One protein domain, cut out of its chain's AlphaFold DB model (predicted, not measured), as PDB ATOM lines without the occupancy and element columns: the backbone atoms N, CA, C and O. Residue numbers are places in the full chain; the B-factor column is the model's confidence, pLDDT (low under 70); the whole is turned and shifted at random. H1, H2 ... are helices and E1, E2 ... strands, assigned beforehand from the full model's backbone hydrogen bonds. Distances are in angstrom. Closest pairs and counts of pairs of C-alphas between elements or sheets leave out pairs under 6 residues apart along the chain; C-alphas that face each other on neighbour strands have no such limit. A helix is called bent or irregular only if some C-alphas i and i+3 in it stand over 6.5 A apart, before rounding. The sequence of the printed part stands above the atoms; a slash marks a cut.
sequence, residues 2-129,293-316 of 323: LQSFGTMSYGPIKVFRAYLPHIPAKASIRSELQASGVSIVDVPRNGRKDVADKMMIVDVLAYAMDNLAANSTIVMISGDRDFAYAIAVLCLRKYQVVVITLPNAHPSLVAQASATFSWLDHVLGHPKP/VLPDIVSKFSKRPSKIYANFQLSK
ATOM      1  N   LEU A   2     205.996 116.626 159.183       54.81
ATOM      2  CA  LEU A   2     206.638 116.889 160.490       54.81
ATOM      3  C   LEU A   2     208.165 116.716 160.528       54.81
ATOM      4  O   LEU A   2     208.868 117.607 160.992       54.81
ATOM      5  N   GLN A   3     208.689 115.609 159.988       52.19
ATOM      6  CA  GLN A   3     210.140 115.405 159.906       52.19
ATOM      7  C   GLN A   3     210.832 116.522 159.109       52.19
ATOM      8  O   GLN A   3     211.834 117.051 159.564       52.19
ATOM      9  N   SER A   4     210.251 116.933 157.975       50.88
ATOM     10  CA  SER A   4     210.755 118.029 157.134       50.88
ATOM     11  C   SER A   4     210.695 119.391 157.832       50.88
ATOM     12  O   SER A   4     211.599 120.201 157.659       50.88
ATOM     13  N   PHE A   5     209.648 119.646 158.624       55.81
ATOM     14  CA  PHE A   5     209.512 120.873 159.414       55.81
ATOM     15  C   PHE A   5     210.625 120.980 160.467       55.81
ATOM     16  O   PHE A   5     211.255 122.026 160.611       55.81
ATOM     17  N   GLY A   6     210.916 119.876 161.164       53.75
ATOM     18  CA  GLY A   6     211.999 119.830 162.143       53.75
ATOM     19  C   GLY A   6     213.392 119.956 161.516       53.75
ATOM     20  O   GLY A   6     214.208 120.760 161.979       53.75
ATOM     21  N   THR A   7     213.668 119.187 160.455       52.25
ATOM     22  CA  THR A   7     215.030 119.044 159.915       52.25
ATOM     23  C   THR A   7     215.601 120.302 159.279       52.25
ATOM     24  O   THR A   7     216.816 120.492 159.318       52.25
ATOM     25  N   MET A   8     214.756 121.173 158.722       55.75
ATOM     26  CA  MET A   8     215.221 122.374 158.018       55.75
ATOM     27  C   MET A   8     215.629 123.521 158.955       55.75
ATOM     28  O   MET A   8     216.487 124.319 158.579       55.75
ATOM     29  N   SER A   9     215.072 123.589 160.171       69.00
ATOM     30  CA  SER A   9     215.250 124.744 161.074       69.00
ATOM     31  C   SER A   9     215.988 124.435 162.380       69.00
ATOM     32  O   SER A   9     216.681 125.310 162.905       69.00
ATOM     33  N   TYR A  10     215.873 123.211 162.911       78.81
ATOM     34  CA  TYR A  10     216.352 122.884 164.264       78.81
ATOM     35  C   TYR A  10     217.443 121.794 164.317       78.81
ATOM     36  O   TYR A  10     218.111 121.663 165.340       78.81
ATOM     37  N   GLY A  11     217.684 121.042 163.232       80.31
ATOM     38  CA  GLY A  11     218.750 120.023 163.141       80.31
ATOM     39  C   GLY A  11     218.254 118.612 162.788       80.31
ATOM     40  O   GLY A  11     217.091 118.449 162.454       80.31
ATOM     41  N   PRO A  12     219.091 117.558 162.836       83.75
ATOM     42  CA  PRO A  12     218.662 116.194 162.549       83.75
ATOM     43  C   PRO A  12     217.920 115.587 163.746       83.75
ATOM     44  O   PRO A  12     218.264 115.860 164.898       83.75
ATOM     45  N   ILE A  13     216.939 114.726 163.469       86.31
ATOM     46  CA  ILE A  13     216.158 114.028 164.498       86.31
ATOM     47  C   ILE A  13     217.044 113.002 165.217       86.31
ATOM     48  O   ILE A  13     217.602 112.113 164.575       86.31
ATOM     49  N   LYS A  14     217.164 113.116 166.545       87.25
ATOM     50  CA  LYS A  14     217.889 112.151 167.400       87.25
ATOM     51  C   LYS A  14     216.970 111.132 168.062       87.25
ATOM     52  O   LYS A  14     217.296 109.953 168.116       87.25
ATOM     53  N   VAL A  15     215.827 111.595 168.557       90.31
ATOM     54  CA  VAL A  15     214.788 110.784 169.199       90.31
ATOM     55  C   VAL A  15     213.447 111.272 168.665       90.31
ATOM     56  O   VAL A  15     213.224 112.482 168.570       90.31
ATOM     57  N   PHE A  16     212.571 110.332 168.307       91.19
ATOM     58  CA  PHE A  16     211.199 110.612 167.894       91.19
ATOM     59  C   PHE A  16     210.264 109.599 168.551       91.19
ATOM     60  O   PHE A  16     210.239 108.432 168.165       91.19
ATOM     61  N   ARG A  17     209.534 110.028 169.586       93.69
ATOM     62  CA  ARG A  17     208.633 109.164 170.371       93.69
ATOM     63  C   ARG A  17     207.186 109.621 170.255       93.69
ATOM     64  O   ARG A  17     206.945 110.825 170.195       93.69
ATOM     65  N   ALA A  18     206.250 108.673 170.283       92.31
ATOM     66  CA  ALA A  18     204.820 108.933 170.440       92.31
ATOM     67  C   ALA A  18     204.217 108.062 171.552       92.31
ATOM     68  O   ALA A  18     204.383 106.843 171.543       92.31
ATOM     69  N   TYR A  19     203.502 108.687 172.490       92.00
ATOM     70  CA  TYR A  19     202.946 108.024 173.678       92.00
ATOM     71  C   TYR A  19     201.481 107.656 173.439       92.00
ATOM     72  O   TYR A  19     200.604 108.525 173.438       92.00
ATOM     73  N   LEU A  20     201.210 106.371 173.211       87.94
ATOM     74  CA  LEU A  20     199.879 105.856 172.874       87.94
ATOM     75  C   LEU A  20     199.308 105.045 174.050       87.94
ATOM     76  O   LEU A  20     200.066 104.407 174.773       87.94
ATOM     77  N   PRO A  21     197.980 105.032 174.278       82.69
ATOM     78  CA  PRO A  21     197.385 104.079 175.213       82.69
ATOM     79  C   PRO A  21     197.674 102.635 174.779       82.69
ATOM     80  O   PRO A  21     197.636 102.337 173.591       82.69
ATOM     81  N   HIS A  22     197.864 101.741 175.752       71.94
ATOM     82  CA  HIS A  22     198.049 100.298 175.526       71.94
ATOM     83  C   HIS A  22     196.803  99.582 174.946       71.94
ATOM     84  O   HIS A  22     196.887  98.457 174.465       71.94
ATOM     85  N   ILE A  23     195.636 100.241 174.950       67.81
ATOM     86  CA  ILE A  23     194.452  99.821 174.179       67.81
ATOM     87  C   ILE A  23     194.859  99.718 172.697       67.81
ATOM     88  O   ILE A  23     195.568 100.612 172.233       67.81
ATOM     89  N   PRO A  24     194.401  98.713 171.921       61.50
ATOM     90  CA  PRO A  24     194.734  98.599 170.503       61.50
ATOM     91  C   PRO A  24     194.286  99.834 169.707       61.50
ATOM     92  O   PRO A  24     193.166  99.928 169.200       61.50
ATOM     93  N   ALA A  25     195.205 100.790 169.549       62.47
ATOM     94  CA  ALA A  25     195.161 101.747 168.461       62.47
ATOM     95  C   ALA A  25     195.072 100.956 167.151       62.47
ATOM     96  O   ALA A  25     195.725  99.918 167.018       62.47
ATOM     97  N   LYS A  26     194.268 101.440 166.191       71.75
ATOM     98  CA  LYS A  26     194.100 100.784 164.884       71.75
ATOM     99  C   LYS A  26     195.472 100.391 164.343       71.75
ATOM    100  O   LYS A  26     196.340 101.259 164.253       71.75
ATOM    101  N   ALA A  27     195.655  99.114 163.996       74.81
ATOM    102  CA  ALA A  27     196.958  98.574 163.607       74.81
ATOM    103  C   ALA A  27     197.627  99.423 162.513       74.81
ATOM    104  O   ALA A  27     198.814  99.712 162.619       74.81
ATOM    105  N   SER A  28     196.829  99.944 161.565       81.44
ATOM    106  CA  SER A  28     197.269 100.903 160.547       81.44
ATOM    107  C   SER A  28     198.058 102.080 161.133       81.44
ATOM    108  O   SER A  28     199.171 102.313 160.698       81.44
ATOM    109  N   ILE A  29     197.552 102.751 162.177       83.19
ATOM    110  CA  ILE A  29     198.190 103.930 162.788       83.19
ATOM    111  C   ILE A  29     199.524 103.548 163.437       83.19
ATOM    112  O   ILE A  29     200.486 104.310 163.361       83.19
ATOM    113  N   ARG A  30     199.616 102.363 164.057       86.50
ATOM    114  CA  ARG A  30     200.879 101.889 164.644       86.50
ATOM    115  C   ARG A  30     201.912 101.597 163.553       86.50
ATOM    116  O   ARG A  30     203.034 102.089 163.645       86.50
ATOM    117  N   SER A  31     201.518 100.879 162.502       88.19
ATOM    118  CA  SER A  31     202.374 100.596 161.343       88.19
ATOM    119  C   SER A  31     202.802 101.874 160.610       88.19
ATOM    120  O   SER A  31     203.968 102.015 160.265       88.19
ATOM    121  N   GLU A  32     201.889 102.829 160.429       88.50
ATOM    122  CA  GLU A  32     202.122 104.141 159.812       88.50
ATOM    123  C   GLU A  32     203.128 104.989 160.611       88.50
ATOM    124  O   GLU A  32     204.049 105.574 160.034       88.50
ATOM    125  N   LEU A  33     203.000 105.023 161.944       88.50
ATOM    126  CA  LEU A  33     203.944 105.703 162.836       88.50
ATOM    127  C   LEU A  33     205.329 105.037 162.811       88.50
ATOM    128  O   LEU A  33     206.333 105.728 162.644       88.50
ATOM    129  N   GLN A  34     205.392 103.706 162.909       90.06
ATOM    130  CA  GLN A  34     206.657 102.963 162.862       90.06
ATOM    131  C   GLN A  34     207.360 103.096 161.503       90.06
ATOM    132  O   GLN A  34     208.559 103.369 161.464       90.06
ATOM    133  N   ALA A  35     206.623 103.004 160.390       90.75
ATOM    134  CA  ALA A  35     207.149 103.247 159.043       90.75
ATOM    135  C   ALA A  35     207.624 104.700 158.849       90.75
ATOM    136  O   ALA A  35     208.533 104.959 158.063       90.75
ATOM    137  N   SER A  36     207.060 105.645 159.609       88.19
ATOM    138  CA  SER A  36     207.522 107.036 159.690       88.19
ATOM    139  C   SER A  36     208.717 107.232 160.640       88.19
ATOM    140  O   SER A  36     209.085 108.372 160.920       88.19
ATOM    141  N   GLY A  37     209.325 106.164 161.171       89.25
ATOM    142  CA  GLY A  37     210.469 106.239 162.089       89.25
ATOM    143  C   GLY A  37     210.123 106.729 163.500       89.25
ATOM    144  O   GLY A  37     210.997 107.250 164.191       89.25
ATOM    145  N   VAL A  38     208.862 106.602 163.927       91.50
ATOM    146  CA  VAL A  38     208.418 106.960 165.284       91.50
ATOM    147  C   VAL A  38     208.516 105.749 166.206       91.50
ATOM    148  O   VAL A  38     207.872 104.723 165.978       91.50
ATOM    149  N   SER A  39     209.255 105.886 167.305       92.81
ATOM    150  CA  SER A  39     209.216 104.932 168.414       92.81
ATOM    151  C   SER A  39     207.895 105.076 169.175       92.81
ATOM    152  O   SER A  39     207.644 106.092 169.825       92.81
ATOM    153  N   ILE A  40     207.040 104.058 169.106       91.94
ATOM    154  CA  ILE A  40     205.805 104.012 169.897       91.94
ATOM    155  C   ILE A  40     206.156 103.620 171.333       91.94
ATOM    156  O   ILE A  40     206.816 102.607 171.555       91.94
ATOM    157  N   VAL A  41     205.689 104.417 172.291       92.38
ATOM    158  CA  VAL A  41     205.746 104.121 173.723       92.38
ATOM    159  C   VAL A  41     204.333 103.764 174.176       92.38
ATOM    160  O   VAL A  41     203.431 104.605 174.143       92.38
ATOM    161  N   ASP A  42     204.137 102.510 174.575       91.25
ATOM    162  CA  ASP A  42     202.859 102.033 175.098       91.25
ATOM    163  C   ASP A  42     202.655 102.487 176.546       91.25
ATOM    164  O   ASP A  42     203.467 102.218 177.428       91.25
ATOM    165  N   VAL A  43     201.542 103.177 176.789       90.69
ATOM    166  CA  VAL A  43     201.157 103.711 178.095       90.69
ATOM    167  C   VAL A  43     200.107 102.785 178.727       90.69
ATOM    168  O   VAL A  43     198.941 102.821 178.305       90.69
ATOM    169  N   PRO A  44     200.460 101.983 179.751       88.00
ATOM    170  CA  PRO A  44     199.503 101.165 180.492       88.00
ATOM    171  C   PRO A  44     198.616 102.060 181.371       88.00
ATOM    172  O   PRO A  44     198.984 102.494 182.463       88.00
ATOM    173  N   ARG A  45     197.422 102.389 180.867       77.62
ATOM    174  CA  ARG A  45     196.443 103.236 181.565       77.62
ATOM    175  C   ARG A  45     195.536 102.380 182.450       77.62
ATOM    176  O   ARG A  45     194.387 102.125 182.097       77.62
ATOM    177  N   ASN A  46     196.037 101.984 183.620       77.56
ATOM    178  CA  ASN A  46     195.268 101.271 184.655       77.56
ATOM    179  C   ASN A  46     194.269 102.234 185.339       77.56
ATOM    180  O   ASN A  46     194.467 102.644 186.479       77.56
ATOM    181  N   GLY A  47     193.271 102.721 184.592       72.12
ATOM    182  CA  GLY A  47     192.290 103.738 185.014       72.12
ATOM    183  C   GLY A  47     192.834 105.170 185.175       72.12
ATOM    184  O   GLY A  47     192.064 106.129 185.215       72.12
ATOM    185  N   ARG A  48     194.157 105.344 185.237       79.69
ATOM    186  CA  ARG A  48     194.833 106.624 185.503       79.69
ATOM    187  C   ARG A  48     194.992 107.483 184.237       79.69
ATOM    188  O   ARG A  48     195.456 107.006 183.200       79.69
ATOM    189  N   LYS A  49     194.603 108.761 184.328       78.69
ATOM    190  CA  LYS A  49     194.544 109.725 183.201       78.69
ATOM    191  C   LYS A  49     195.865 110.460 182.928       78.69
ATOM    192  O   LYS A  49     196.014 111.046 181.860       78.69
ATOM    193  N   ASP A  50     196.786 110.404 183.883       89.00
ATOM    194  CA  ASP A  50     198.033 111.174 184.004       89.00
ATOM    195  C   ASP A  50     199.304 110.371 183.654       89.00
ATOM    196  O   ASP A  50     200.403 110.919 183.573       89.00
ATOM    197  N   VAL A  51     199.174 109.055 183.432       90.81
ATOM    198  CA  VAL A  51     200.314 108.147 183.187       90.81
ATOM    199  C   VAL A  51     201.124 108.566 181.958       90.81
ATOM    200  O   VAL A  51     202.349 108.577 182.008       90.81
ATOM    201  N   ALA A  52     200.452 108.955 180.869       90.44
ATOM    202  CA  ALA A  52     201.120 109.385 179.637       90.44
ATOM    203  C   ALA A  52     201.938 110.667 179.846       90.44
ATOM    204  O   ALA A  52     203.037 110.797 179.309       90.44
ATOM    205  N   ASP A  53     201.403 111.597 180.638       92.38
ATOM    206  CA  ASP A  53     202.023 112.894 180.891       92.38
ATOM    207  C   ASP A  53     203.268 112.713 181.763       92.38
ATOM    208  O   ASP A  53     204.346 113.198 181.423       92.38
ATOM    209  N   LYS A  54     203.146 111.901 182.822       94.00
ATOM    210  CA  LYS A  54     204.263 111.500 183.687       94.00
ATOM    211  C   LYS A  54     205.360 110.771 182.912       94.00
ATOM    212  O   LYS A  54     206.521 111.138 183.054       94.00
ATOM    213  N   MET A  55     205.011 109.798 182.065       94.81
ATOM    214  CA  MET A  55     205.989 109.087 181.229       94.81
ATOM    215  C   MET A  55     206.735 110.039 180.289       94.81
ATOM    216  O   MET A  55     207.959 109.984 180.234       94.81
ATOM    217  N   MET A  56     206.033 110.954 179.608       95.00
ATOM    218  CA  MET A  56     206.701 111.917 178.729       95.00
ATOM    219  C   MET A  56     207.575 112.915 179.504       95.00
ATOM    220  O   MET A  56     208.668 113.231 179.041       95.00
ATOM    221  N   ILE A  57     207.137 113.402 180.672       95.88
ATOM    222  CA  ILE A  57     207.956 114.288 181.518       95.88
ATOM    223  C   ILE A  57     209.235 113.570 181.962       95.88
ATOM    224  O   ILE A  57     210.317 114.140 181.832       95.88
ATOM    225  N   VAL A  58     209.128 112.322 182.431       96.38
ATOM    226  CA  VAL A  58     210.289 111.510 182.831       96.38
ATOM    227  C   VAL A  58     211.234 111.288 181.649       96.38
ATOM    228  O   VAL A  58     212.422 111.551 181.792       96.38
ATOM    229  N   ASP A  59     210.726 110.897 180.479       95.00
ATOM    230  CA  ASP A  59     211.544 110.671 179.278       95.00
ATOM    231  C   ASP A  59     212.269 111.941 178.801       95.00
ATOM    232  O   ASP A  59     213.447 111.887 178.439       95.00
ATOM    233  N   VAL A  60     211.590 113.094 178.805       93.94
ATOM    234  CA  VAL A  60     212.190 114.382 178.413       93.94
ATOM    235  C   VAL A  60     213.252 114.822 179.425       93.94
ATOM    236  O   VAL A  60     214.322 115.281 179.024       93.94
ATOM    237  N   LEU A  61     212.984 114.678 180.726       92.88
ATOM    238  CA  LEU A  61     213.939 115.043 181.774       92.88
ATOM    239  C   LEU A  61     215.140 114.091 181.810       92.88
ATOM    240  O   LEU A  61     216.259 114.573 181.942       92.88
ATOM    241  N   ALA A  62     214.937 112.781 181.635       92.94
ATOM    242  CA  ALA A  62     216.014 111.796 181.509       92.94
ATOM    243  C   ALA A  62     216.913 112.124 180.312       92.94
ATOM    244  O   ALA A  62     218.114 112.329 180.486       92.94
ATOM    245  N   TYR A  63     216.319 112.338 179.131       89.50
ATOM    246  CA  TYR A  63     217.060 112.802 177.959       89.50
ATOM    247  C   TYR A  63     217.881 114.072 178.266       89.50
ATOM    248  O   TYR A  63     219.058 114.147 177.913       89.50
ATOM    249  N   ALA A  64     217.283 115.049 178.956       89.94
ATOM    250  CA  ALA A  64     217.915 116.316 179.331       89.94
ATOM    251  C   ALA A  64     218.943 116.217 180.484       89.94
ATOM    252  O   ALA A  64     219.648 117.198 180.755       89.94
ATOM    253  N   MET A  65     219.037 115.077 181.173       89.19
ATOM    254  CA  MET A  65     220.128 114.762 182.103       89.19
ATOM    255  C   MET A  65     221.297 114.118 181.355       89.19
ATOM    256  O   MET A  65     222.432 114.564 181.512       89.19
ATOM    257  N   ASP A  66     221.009 113.151 180.481       88.12
ATOM    258  CA  ASP A  66     222.024 112.404 179.730       88.12
ATOM    259  C   ASP A  66     222.698 113.246 178.627       88.12
ATOM    260  O   ASP A  66     223.843 113.000 178.248       88.12
ATOM    261  N   ASN A  67     221.996 114.252 178.089       80.44
ATOM    262  CA  ASN A  67     222.418 115.009 176.906       80.44
ATOM    263  C   ASN A  67     222.665 116.493 177.214       80.44
ATOM    264  O   ASN A  67     222.027 117.360 176.618       80.44
ATOM    265  N   LEU A  68     223.667 116.795 178.051       67.81
ATOM    266  CA  LEU A  68     224.136 118.161 178.387       67.81
ATOM    267  C   LEU A  68     224.654 119.000 177.187       67.81
ATOM    268  O   LEU A  68     225.295 120.037 177.366       67.81
ATOM    269  N   ALA A  69     224.413 118.569 175.948       60.62
ATOM    270  CA  ALA A  69     224.794 119.277 174.737       60.62
ATOM    271  C   ALA A  69     224.079 120.638 174.669       60.62
ATOM    272  O   ALA A  69     222.874 120.711 174.426       60.62
ATOM    273  N   ALA A  70     224.855 121.716 174.815       57.16
ATOM    274  CA  ALA A  70     224.408 123.097 175.039       57.16
ATOM    275  C   ALA A  70     223.546 123.756 173.928       57.16
ATOM    276  O   ALA A  70     223.379 124.970 173.931       57.16
ATOM    277  N   ASN A  71     223.053 122.993 172.945       66.75
ATOM    278  CA  ASN A  71     222.211 123.452 171.831       66.75
ATOM    279  C   ASN A  71     221.200 122.372 171.369       66.75
ATOM    280  O   ASN A  71     220.897 122.276 170.176       66.75
ATOM    281  N   SER A  72     220.721 121.505 172.270       82.31
ATOM    282  CA  SER A  72     219.705 120.499 171.923       82.31
ATOM    283  C   SER A  72     218.298 121.116 171.936       82.31
ATOM    284  O   SER A  72     217.902 121.737 172.925       82.31
ATOM    285  N   THR A  73     217.539 120.951 170.848       90.00
ATOM    286  CA  THR A  73     216.136 121.391 170.754       90.00
ATOM    287  C   THR A  73     215.218 120.249 171.156       90.00
ATOM    288  O   THR A  73     215.273 119.186 170.537       90.00
ATOM    289  N   ILE A  74     214.351 120.489 172.136       92.75
ATOM    290  CA  ILE A  74     213.264 119.590 172.539       92.75
ATOM    291  C   ILE A  74     211.976 120.139 171.919       92.75
ATOM    292  O   ILE A  74     211.632 121.298 172.142       92.75
ATOM    293  N   VAL A  75     211.249 119.339 171.147       93.31
ATOM    294  CA  VAL A  75     209.986 119.753 170.524       93.31
ATOM    295  C   VAL A  75     208.850 118.902 171.071       93.31
ATOM    296  O   VAL A  75     208.766 117.722 170.751       93.31
ATOM    297  N   MET A  76     207.949 119.491 171.851       93.94
ATOM    298  CA  MET A  76     206.805 118.797 172.444       93.94
ATOM    299  C   MET A  76     205.527 119.103 171.663       93.94
ATOM    300  O   MET A  76     205.096 120.254 171.601       93.94
ATOM    301  N   ILE A  77     204.867 118.085 171.108       93.50
ATOM    302  CA  ILE A  77     203.481 118.230 170.655       93.50
ATOM    303  C   ILE A  77     202.569 118.023 171.858       93.50
ATOM    304  O   ILE A  77     202.454 116.897 172.334       93.50
ATOM    305  N   SER A  78     201.943 119.086 172.361       93.06
ATOM    306  CA  SER A  78     200.990 119.033 173.476       93.06
ATOM    307  C   SER A  78     200.202 120.337 173.581       93.06
ATOM    308  O   SER A  78     200.718 121.392 173.228       93.06
ATOM    309  N   GLY A  79     198.979 120.265 174.112       91.62
ATOM    310  CA  GLY A  79     198.201 121.426 174.563       91.62
ATOM    311  C   GLY A  79     197.902 121.426 176.068       91.62
ATOM    312  O   GLY A  79     197.211 122.328 176.543       91.62
ATOM    313  N   ASP A  80     198.383 120.418 176.808       91.12
ATOM    314  CA  ASP A  80     198.060 120.215 178.226       91.12
ATOM    315  C   ASP A  80     198.895 121.138 179.131       91.12
ATOM    316  O   ASP A  80     200.099 121.323 178.929       91.12
ATOM    317  N   ARG A  81     198.253 121.708 180.152       95.06
ATOM    318  CA  ARG A  81     198.871 122.631 181.111       95.06
ATOM    319  C   ARG A  81     199.981 121.969 181.918       95.06
ATOM    320  O   ARG A  81     200.944 122.648 182.274       95.06
ATOM    321  N   ASP A  82     199.853 120.677 182.199       93.56
ATOM    322  CA  ASP A  82     200.686 119.985 183.187       93.56
ATOM    323  C   ASP A  82     202.169 119.886 182.771       93.56
ATOM    324  O   ASP A  82     203.048 119.715 183.615       93.56
ATOM    325  N   PHE A  83     202.487 120.111 181.490       96.06
ATOM    326  CA  PHE A  83     203.871 120.210 181.008       96.06
ATOM    327  C   PHE A  83     204.524 121.580 181.241       96.06
ATOM    328  O   PHE A  83     205.747 121.676 181.150       96.06
ATOM    329  N   ALA A  84     203.764 122.637 181.552       96.75
ATOM    330  CA  ALA A  84     204.279 124.010 181.616       96.75
ATOM    331  C   ALA A  84     205.466 124.166 182.585       96.75
ATOM    332  O   ALA A  84     206.449 124.826 182.253       96.75
ATOM    333  N   TYR A  85     205.415 123.512 183.752       97.94
ATOM    334  CA  TYR A  85     206.516 123.542 184.718       97.94
ATOM    335  C   TYR A  85     207.759 122.787 184.218       97.94
ATOM    336  O   TYR A  85     208.871 123.299 184.321       97.94
ATOM    337  N   ALA A  86     207.582 121.608 183.612       96.69
ATOM    338  CA  ALA A  86     208.691 120.853 183.028       96.69
ATOM    339  C   ALA A  86     209.378 121.649 181.903       96.69
ATOM    340  O   ALA A  86     210.605 121.736 181.870       96.69
ATOM    341  N   ILE A  87     208.597 122.305 181.039       97.00
ATOM    342  CA  ILE A  87     209.106 123.192 179.984       97.00
ATOM    343  C   ILE A  87     209.886 124.371 180.577       97.00
ATOM    344  O   ILE A  87     211.004 124.630 180.132       97.00
ATOM    345  N   ALA A  88     209.363 125.033 181.613       97.06
ATOM    346  CA  ALA A  88     210.067 126.122 182.292       97.06
ATOM    347  C   ALA A  88     211.439 125.673 182.834       97.06
ATOM    348  O   ALA A  88     212.451 126.338 182.607       97.06
ATOM    349  N   VAL A  89     211.504 124.505 183.487       95.88
ATOM    350  CA  VAL A  89     212.754 123.927 184.018       95.88
ATOM    351  C   VAL A  89     213.757 123.592 182.903       95.88
ATOM    352  O   VAL A  89     214.955 123.836 183.062       95.88
ATOM    353  N   LEU A  90     213.293 123.086 181.757       93.75
ATOM    354  CA  LEU A  90     214.140 122.812 180.588       93.75
ATOM    355  C   LEU A  90     214.696 124.106 179.967       93.75
ATOM    356  O   LEU A  90     215.899 124.191 179.711       93.75
ATOM    357  N   CYS A  91     213.858 125.133 179.808       93.12
ATOM    358  CA  CYS A  91     214.270 126.462 179.344       93.12
ATOM    359  C   CYS A  91     215.293 127.116 180.297       93.12
ATOM    360  O   CYS A  91     216.292 127.683 179.845       93.12
ATOM    361  N   LEU A  92     215.112 126.984 181.619       93.12
ATOM    362  CA  LEU A  92     216.087 127.442 182.624       93.12
ATOM    363  C   LEU A  92     217.432 126.708 182.497       93.12
ATOM    364  O   LEU A  92     218.486 127.340 182.599       93.12
ATOM    365  N   ARG A  93     217.404 125.408 182.170       90.88
ATOM    366  CA  ARG A  93     218.580 124.588 181.815       90.88
ATOM    367  C   ARG A  93     219.136 124.854 180.404       90.88
ATOM    368  O   ARG A  93     219.999 124.112 179.948       90.88
ATOM    369  N   LYS A  94     218.695 125.929 179.738       90.12
ATOM    370  CA  LYS A  94     219.145 126.394 178.410       90.12
ATOM    371  C   LYS A  94     218.819 125.460 177.237       90.12
ATOM    372  O   LYS A  94     219.360 125.653 176.150       90.12
ATOM    373  N   TYR A  95     217.897 124.512 177.404       91.06
ATOM    374  CA  TYR A  95     217.317 123.805 176.262       91.06
ATOM    375  C   TYR A  95     216.391 124.739 175.481       91.06
ATOM    376  O   TYR A  95     215.616 125.491 176.072       91.06
ATOM    377  N   GLN A  96     216.434 124.667 174.148       91.75
ATOM    378  CA  GLN A  96     215.414 125.307 173.321       91.75
ATOM    379  C   GLN A  96     214.187 124.395 173.302       91.75
ATOM    380  O   GLN A  96     214.256 123.294 172.754       91.75
ATOM    381  N   VAL A  97     213.072 124.840 173.885       93.62
ATOM    382  CA  VAL A  97     211.828 124.062 173.907       93.62
ATOM    383  C   VAL A  97     210.820 124.656 172.935       93.62
ATOM    384  O   VAL A  97     210.377 125.792 173.090       93.62
ATOM    385  N   VAL A  98     210.445 123.882 171.924       94.00
ATOM    386  CA  VAL A  98     209.417 124.244 170.945       94.00
ATOM    387  C   VAL A  98     208.139 123.485 171.281       94.00
ATOM    388  O   VAL A  98     208.172 122.267 171.430       94.00
ATOM    389  N   VAL A  99     207.001 124.166 171.359       93.88
ATOM    390  CA  VAL A  99     205.694 123.510 171.513       93.88
ATOM    391  C   VAL A  99     204.945 123.529 170.187       93.88
ATOM    392  O   VAL A  99     204.837 124.568 169.542       93.88
ATOM    393  N   ILE A 100     204.399 122.389 169.770       92.62
ATOM    394  CA  ILE A 100     203.425 122.324 168.673       92.62
ATOM    395  C   ILE A 100     202.071 121.985 169.288       92.62
ATOM    396  O   ILE A 100     201.948 121.009 170.024       92.62
ATOM    397  N   THR A 101     201.048 122.788 169.015       92.50
ATOM    398  CA  THR A 101     199.768 122.665 169.721       92.50
ATOM    399  C   THR A 101     198.566 123.002 168.846       92.50
ATOM    400  O   THR A 101     198.678 123.653 167.807       92.50
ATOM    401  N   LEU A 102     197.391 122.553 169.278       89.50
ATOM    402  CA  LEU A 102     196.104 122.991 168.747       89.50
ATOM    403  C   LEU A 102     195.745 124.397 169.280       89.50
ATOM    404  O   LEU A 102     196.285 124.807 170.312       89.50
ATOM    405  N   PRO A 103     194.823 125.135 168.625       83.25
ATOM    406  CA  PRO A 103     194.456 126.504 169.020       83.25
ATOM    407  C   PRO A 103     193.898 126.659 170.446       83.25
ATOM    408  O   PRO A 103     193.884 127.764 170.975       83.25
ATOM    409  N   ASN A 104     193.450 125.568 171.072       87.06
ATOM    410  CA  ASN A 104     192.900 125.521 172.430       87.06
ATOM    411  C   ASN A 104     193.947 125.180 173.516       87.06
ATOM    412  O   ASN A 104     193.583 124.690 174.584       87.06
ATOM    413  N   ALA A 105     195.236 125.397 173.242       90.88
ATOM    414  CA  ALA A 105     196.324 125.197 174.201       90.88
ATOM    415  C   ALA A 105     196.140 126.040 175.472       90.88
ATOM    416  O   ALA A 105     195.742 127.205 175.392       90.88
ATOM    417  N   HIS A 106     196.516 125.510 176.639       93.94
ATOM    418  CA  HIS A 106     196.505 126.324 177.854       93.94
ATOM    419  C   HIS A 106     197.562 127.452 177.774       93.94
ATOM    420  O   HIS A 106     198.732 127.155 177.512       93.94
ATOM    421  N   PRO A 107     197.229 128.732 178.054       94.12
ATOM    422  CA  PRO A 107     198.163 129.853 177.881       94.12
ATOM    423  C   PRO A 107     199.485 129.712 178.645       94.12
ATOM    424  O   PRO A 107     200.533 130.110 178.142       94.12
ATOM    425  N   SER A 108     199.468 129.096 179.832       95.50
ATOM    426  CA  SER A 108     200.697 128.870 180.605       95.50
ATOM    427  C   SER A 108     201.654 127.857 179.967       95.50
ATOM    428  O   SER A 108     202.830 127.887 180.296       95.50
ATOM    429  N   LEU A 109     201.188 126.969 179.080       94.00
ATOM    430  CA  LEU A 109     202.073 126.083 178.319       94.00
ATOM    431  C   LEU A 109     202.845 126.897 177.273       94.00
ATOM    432  O   LEU A 109     204.070 126.830 177.200       94.00
ATOM    433  N   VAL A 110     202.108 127.714 176.516       93.94
ATOM    434  CA  VAL A 110     202.635 128.600 175.467       93.94
ATOM    435  C   VAL A 110     203.635 129.605 176.046       93.94
ATOM    436  O   VAL A 110     204.692 129.819 175.463       93.94
ATOM    437  N   ALA A 111     203.334 130.177 177.216       95.81
ATOM    438  CA  ALA A 111     204.160 131.193 177.869       95.81
ATOM    439  C   ALA A 111     205.530 130.695 178.370       95.81
ATOM    440  O   ALA A 111     206.405 131.520 178.616       95.81
ATOM    441  N   GLN A 112     205.723 129.382 178.550       97.31
ATOM    442  CA  GLN A 112     206.996 128.809 179.023       97.31
ATOM    443  C   GLN A 112     207.877 128.275 177.881       97.31
ATOM    444  O   GLN A 112     209.073 128.050 178.074       97.31
ATOM    445  N   ALA A 113     207.306 128.062 176.694       94.88
ATOM    446  CA  ALA A 113     208.028 127.552 175.535       94.88
ATOM    447  C   ALA A 113     208.925 128.629 174.898       94.88
ATOM    448  O   ALA A 113     208.551 129.795 174.802       94.88
ATOM    449  N   SER A 114     210.087 128.229 174.377       94.44
ATOM    450  CA  SER A 114     210.971 129.114 173.602       94.44
ATOM    451  C   SER A 114     210.362 129.520 172.252       94.44
ATOM    452  O   SER A 114     210.701 130.570 171.713       94.44
ATOM    453  N   ALA A 115     209.496 128.677 171.684       92.94
ATOM    454  CA  ALA A 115     208.674 128.972 170.511       92.94
ATOM    455  C   ALA A 115     207.408 128.101 170.529       92.94
ATOM    456  O   ALA A 115     207.439 126.985 171.046       92.94
ATOM    457  N   THR A 116     206.312 128.578 169.933       92.62
ATOM    458  CA  THR A 116     205.070 127.799 169.791       92.62
ATOM    459  C   THR A 116     204.555 127.842 168.354       92.62
ATOM    460  O   THR A 116     204.508 128.911 167.747       92.62
ATOM    461  N   PHE A 117     204.117 126.696 167.830       90.44
ATOM    462  CA  PHE A 117     203.534 126.554 166.496       90.44
ATOM    463  C   PHE A 117     202.123 125.957 166.547       90.44
ATOM    464  O   PHE A 117     201.859 124.981 167.249       90.44
ATOM    465  N   SER A 118     201.221 126.519 165.742       88.94
ATOM    466  CA  SER A 118     199.898 125.943 165.470       88.94
ATOM    467  C   SER A 118     200.041 124.680 164.621       88.94
ATOM    468  O   SER A 118     200.586 124.745 163.518       88.94
ATOM    469  N   TRP A 119     199.530 123.551 165.111       86.38
ATOM    470  CA  TRP A 119     199.469 122.282 164.379       86.38
ATOM    471  C   TRP A 119     198.690 122.424 163.062       86.38
ATOM    472  O   TRP A 119     199.136 121.937 162.026       86.38
ATOM    473  N   LEU A 120     197.564 123.145 163.072       85.75
ATOM    474  CA  LEU A 120     196.737 123.332 161.877       85.75
ATOM    475  C   LEU A 120     197.508 124.072 160.776       85.75
ATOM    476  O   LEU A 120     197.573 123.591 159.646       85.75
ATOM    477  N   ASP A 121     198.153 125.186 161.123       82.62
ATOM    478  CA  ASP A 121     198.806 126.050 160.135       82.62
ATOM    479  C   ASP A 121     200.159 125.470 159.678       82.62
ATOM    480  O   ASP A 121     200.465 125.450 158.489       82.62
ATOM    481  N   HIS A 122     200.980 124.974 160.616       78.25
ATOM    482  CA  HIS A 122     202.383 124.608 160.355       78.25
ATOM    483  C   HIS A 122     202.589 123.120 160.051       78.25
ATOM    484  O   HIS A 122     203.639 122.747 159.528       78.25
ATOM    485  N   VAL A 123     201.624 122.258 160.400       77.62
ATOM    486  CA  VAL A 123     201.728 120.800 160.206       77.62
ATOM    487  C   VAL A 123     200.691 120.260 159.232       77.62
ATOM    488  O   VAL A 123     200.997 119.311 158.512       77.62
ATOM    489  N   LEU A 124     199.486 120.837 159.193       79.06
ATOM    490  CA  LEU A 124     198.461 120.437 158.222       79.06
ATOM    491  C   LEU A 124     198.406 121.369 157.003       79.06
ATOM    492  O   LEU A 124     197.799 121.013 155.998       79.06
ATOM    493  N   GLY A 125     199.053 122.539 157.071       71.88
ATOM    494  CA  GLY A 125     199.051 123.523 155.991       71.88
ATOM    495  C   GLY A 125     197.697 124.202 155.788       71.88
ATOM    496  O   GLY A 125     197.433 124.699 154.695       71.88
ATOM    497  N   HIS A 126     196.825 124.221 156.804       67.12
ATOM    498  CA  HIS A 126     195.576 124.970 156.707       67.12
ATOM    499  C   HIS A 126     195.891 126.469 156.593       67.12
ATOM    500  O   HIS A 126     196.566 127.017 157.470       67.12
ATOM    501  N   PRO A 127     195.411 127.163 155.544       53.06
ATOM    502  CA  PRO A 127     195.538 128.606 155.480       53.06
ATOM    503  C   PRO A 127     194.701 129.214 156.606       53.06
ATOM    504  O   PRO A 127     193.531 128.862 156.781       53.06
ATOM    505  N   LYS A 128     195.283 130.151 157.361       50.97
ATOM    506  CA  LYS A 128     194.498 130.957 158.298       50.97
ATOM    507  C   LYS A 128     193.401 131.677 157.506       50.97
ATOM    508  O   LYS A 128     193.743 132.335 156.519       50.97
ATOM    509  N   PRO A 129     192.122 131.620 157.922       49.91
ATOM    510  CA  PRO A 129     191.137 132.547 157.382       49.91
ATOM    511  C   PRO A 129     191.647 133.977 157.632       49.91
ATOM    512  O   PRO A 129     192.238 134.222 158.694       49.91
ATOM    513  N   VAL A 293     200.161 108.278 151.879       37.50
ATOM    514  CA  VAL A 293     199.804 107.710 153.200       37.50
ATOM    515  C   VAL A 293     199.649 108.795 154.280       37.50
ATOM    516  O   VAL A 293     198.948 108.620 155.274       37.50
ATOM    517  N   LEU A 294     200.287 109.954 154.093       35.62
ATOM    518  CA  LEU A 294     200.331 111.013 155.104       35.62
ATOM    519  C   LEU A 294     199.002 111.768 155.345       35.62
ATOM    520  O   LEU A 294     198.753 112.109 156.504       35.62
ATOM    521  N   PRO A 295     198.138 112.027 154.335       36.81
ATOM    522  CA  PRO A 295     196.872 112.738 154.551       36.81
ATOM    523  C   PRO A 295     195.920 111.998 155.497       36.81
ATOM    524  O   PRO A 295     195.206 112.623 156.280       36.81
ATOM    525  N   ASP A 296     195.928 110.666 155.454       33.56
ATOM    526  CA  ASP A 296     194.934 109.846 156.147       33.56
ATOM    527  C   ASP A 296     195.293 109.619 157.630       33.56
ATOM    528  O   ASP A 296     194.419 109.585 158.500       33.56
ATOM    529  N   ILE A 297     196.595 109.591 157.938       37.22
ATOM    530  CA  ILE A 297     197.152 109.726 159.295       37.22
ATOM    531  C   ILE A 297     196.748 111.086 159.895       37.22
ATOM    532  O   ILE A 297     196.198 111.162 160.995       37.22
ATOM    533  N   VAL A 298     196.983 112.163 159.136       39.06
ATOM    534  CA  VAL A 298     196.695 113.558 159.512       39.06
ATOM    535  C   VAL A 298     195.204 113.790 159.788       39.06
ATOM    536  O   VAL A 298     194.849 114.347 160.828       39.06
ATOM    537  N   SER A 299     194.332 113.298 158.908       34.25
ATOM    538  CA  SER A 299     192.868 113.356 159.030       34.25
ATOM    539  C   SER A 299     192.363 112.714 160.330       34.25
ATOM    540  O   SER A 299     191.522 113.277 161.043       34.25
ATOM    541  N   LYS A 300     192.920 111.553 160.703       37.25
ATOM    542  CA  LYS A 300     192.499 110.794 161.893       37.25
ATOM    543  C   LYS A 300     192.926 111.455 163.210       37.25
ATOM    544  O   LYS A 300     192.229 111.275 164.209       37.25
ATOM    545  N   PHE A 301     193.980 112.278 163.216       38.31
ATOM    546  CA  PHE A 301     194.360 113.084 164.388       38.31
ATOM    547  C   PHE A 301     193.376 114.229 164.701       38.31
ATOM    548  O   PHE A 301     193.348 114.713 165.831       38.31
ATOM    549  N   SER A 302     192.524 114.639 163.755       36.25
ATOM    550  CA  SER A 302     191.647 115.810 163.914       36.25
ATOM    551  C   SER A 302     190.381 115.581 164.761       36.25
ATOM    552  O   SER A 302     189.666 116.545 165.032       36.25
ATOM    553  N   LYS A 303     190.036 114.337 165.137       31.31
ATOM    554  CA  LYS A 303     188.662 113.998 165.588       31.31
ATOM    555  C   LYS A 303     188.458 113.729 167.087       31.31
ATOM    556  O   LYS A 303     187.309 113.536 167.481       31.31
ATOM    557  N   ARG A 304     189.498 113.711 167.936       30.14
ATOM    558  CA  ARG A 304     189.344 113.583 169.408       30.14
ATOM    559  C   ARG A 304     190.411 114.387 170.173       30.14
ATOM    560  O   ARG A 304     191.591 114.074 170.031       30.14
ATOM    561  N   PRO A 305     190.038 115.372 171.014       30.09
ATOM    562  CA  PRO A 305     190.987 116.222 171.733       30.09
ATOM    563  C   PRO A 305     191.482 115.536 173.018       30.09
ATOM    564  O   PRO A 305     191.146 115.945 174.127       30.09
ATOM    565  N   SER A 306     192.233 114.437 172.899       26.69
ATOM    566  CA  SER A 306     192.788 113.750 174.078       26.69
ATOM    567  C   SER A 306     194.133 113.076 173.795       26.69
ATOM    568  O   SER A 306     194.193 111.938 173.335       26.69
ATOM    569  N   LYS A 307     195.206 113.772 174.186       35.22
ATOM    570  CA  LYS A 307     196.514 113.199 174.550       35.22
ATOM    571  C   LYS A 307     197.151 112.290 173.492       35.22
ATOM    572  O   LYS A 307     197.303 111.085 173.702       35.22
ATOM    573  N   ILE A 308     197.572 112.905 172.386       31.61
ATOM    574  CA  ILE A 308     198.566 112.344 171.467       31.61
ATOM    575  C   ILE A 308     199.766 113.275 171.517       31.61
ATOM    576  O   ILE A 308     199.708 114.402 171.028       31.61
ATOM    577  N   TYR A 309     200.831 112.798 172.150       38.25
ATOM    578  CA  TYR A 309     202.059 113.553 172.316       38.25
ATOM    579  C   TYR A 309     203.143 112.958 171.446       38.25
ATOM    580  O   TYR A 309     203.376 111.747 171.496       38.25
ATOM    581  N   ALA A 310     203.811 113.813 170.683       33.66
ATOM    582  CA  ALA A 310     205.009 113.455 169.951       33.66
ATOM    583  C   ALA A 310     206.164 114.340 170.424       33.66
ATOM    584  O   ALA A 310     205.968 115.525 170.685       33.66
ATOM    585  N   ASN A 311     207.352 113.760 170.551       29.12
ATOM    586  CA  ASN A 311     208.557 114.482 170.944       29.12
ATOM    587  C   ASN A 311     209.572 114.427 169.796       29.12
ATOM    588  O   ASN A 311     209.895 113.320 169.365       29.12
ATOM    589  N   PHE A 312     210.068 115.572 169.312       33.56
ATOM    590  CA  PHE A 312     211.180 115.626 168.352       33.56
ATOM    591  C   PHE A 312     212.413 116.234 169.006       33.56
ATOM    592  O   PHE A 312     212.356 117.340 169.535       33.56
ATOM    593  N   GLN A 313     213.548 115.559 168.876       35.97
ATOM    594  CA  GLN A 313     214.829 116.079 169.336       35.97
ATOM    595  C   GLN A 313     215.691 116.506 168.145       35.97
ATOM    596  O   GLN A 313     216.019 115.652 167.323       35.97
ATOM    597  N   LEU A 314     216.067 117.784 168.040       36.59
ATOM    598  CA  LEU A 314     216.740 118.350 166.856       36.59
ATOM    599  C   LEU A 314     217.986 119.166 167.275       36.59
ATOM    600  O   LEU A 314     217.900 120.009 168.166       36.59
ATOM    601  N   SER A 315     219.158 118.913 166.673       28.06
ATOM    602  CA  SER A 315     220.441 119.528 167.092       28.06
ATOM    603  C   SER A 315     221.156 120.323 165.984       28.06
ATOM    604  O   SER A 315     221.539 119.748 164.964       28.06
ATOM    605  N   LYS A 316     221.447 121.615 166.182       30.42
ATOM    606  CA  LYS A 316     222.173 122.423 165.175       30.42
ATOM    607  C   LYS A 316     223.552 121.844 164.823       30.42
ATOM    608  O   LYS A 316     224.380 121.598 165.696       30.42
TER     609      LYS A 316
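What this domain is: This is residues 2 to 129 and 293 to 316 of the 323 residues of the protein "NYN domain-containing protein" of Candolleomyces aberdarensis (UniProt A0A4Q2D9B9). A twisted sheet of six strands makes the core, with H3 and H4 side by side over one face and H1 and H2 on the other, in three layers. H5 packs on H4, H6 grazes the sheet, and H7 is off the sheet, next to H2. The 152 printed residues hold seven named helices and six named strands, in the order H1 E1 H2 E2 H3 E3 H4 E4 H5 E5 H6 H7 E6. The class is mixed, helices and strands; the sheet is mixed too, in the order E2 E1 E6 E3 E4 E5. The whole is compact, with a radius of gyration of the C-alphas of 14.9 A, and spans 40 by 38 by 30 A.

Where its parts are: H1, residues 2 to 9, begins at C-alpha 2 (206.638, 116.889, 160.490). Then come E1, 13 to 21, 23.8 A long; H2, 27 to 35; E2, 39 to 43; H3, 51 to 66, 22.4 A; E3, 72 to 77; H4, 81 to 92, 17.9 A; E4, 96 to 101; H5, 107 to 110; E5, 115 to 118; H6, 119 to 123; and H7, 294 to 301. E6, 309 to 315, 20.0 A, ends at C-alpha 315 (220.441, 119.528, 167.092). H4 is only just irregular: C-alphas 82 and 85 are 7.0 A apart.

How they stand to each other: E2 and E1 are parallel (N 41 to O 18, 2.9 A), as are E3 and E4 (N 76 to O 98, 2.8 A) and E4 and E5 (N 117 to O 99, 2.8 A). E6 is antiparallel to E1 (N 311 to O 17, 3.0 A) and E3 (N 75 to O 312, 2.8 A). E1, H2, E2; E3, H4, E4; and E4, H5, E5 are strand-helix-strand units, parallel neighbours with a helix between; E2, H3, E3 is a split one, with E1 and E6 between its strands; the four crossovers are right-handed. H3, at a height of 9.0 A over the sheet, touches H4 at a shallow tilt of 6 degrees, the same way; their closest C-alphas, Ile 57 and Ala 86, are 6.8 A apart. H1 is on the opposite face, at 9.1 A. H2 and H7 are close but not clearly touching, with C-alphas 29 and 297 closest at 6.8 A. Every O i to N i+4 pair is within hydrogen-bond range in H2, H3, H6 and H7, against 3 of 4 in H1 and 6 of 8 in H4; H5 is too short for one.

The domain as a whole: Residues 130 to 292 are cut out, and C-alphas 129 and 293 are 26.6 A apart. Of the links printed whole, none is long. The mean pLDDT of the printed part is 76.8; 43 residues are under 70, among them 2 to 9 and 293 to 316.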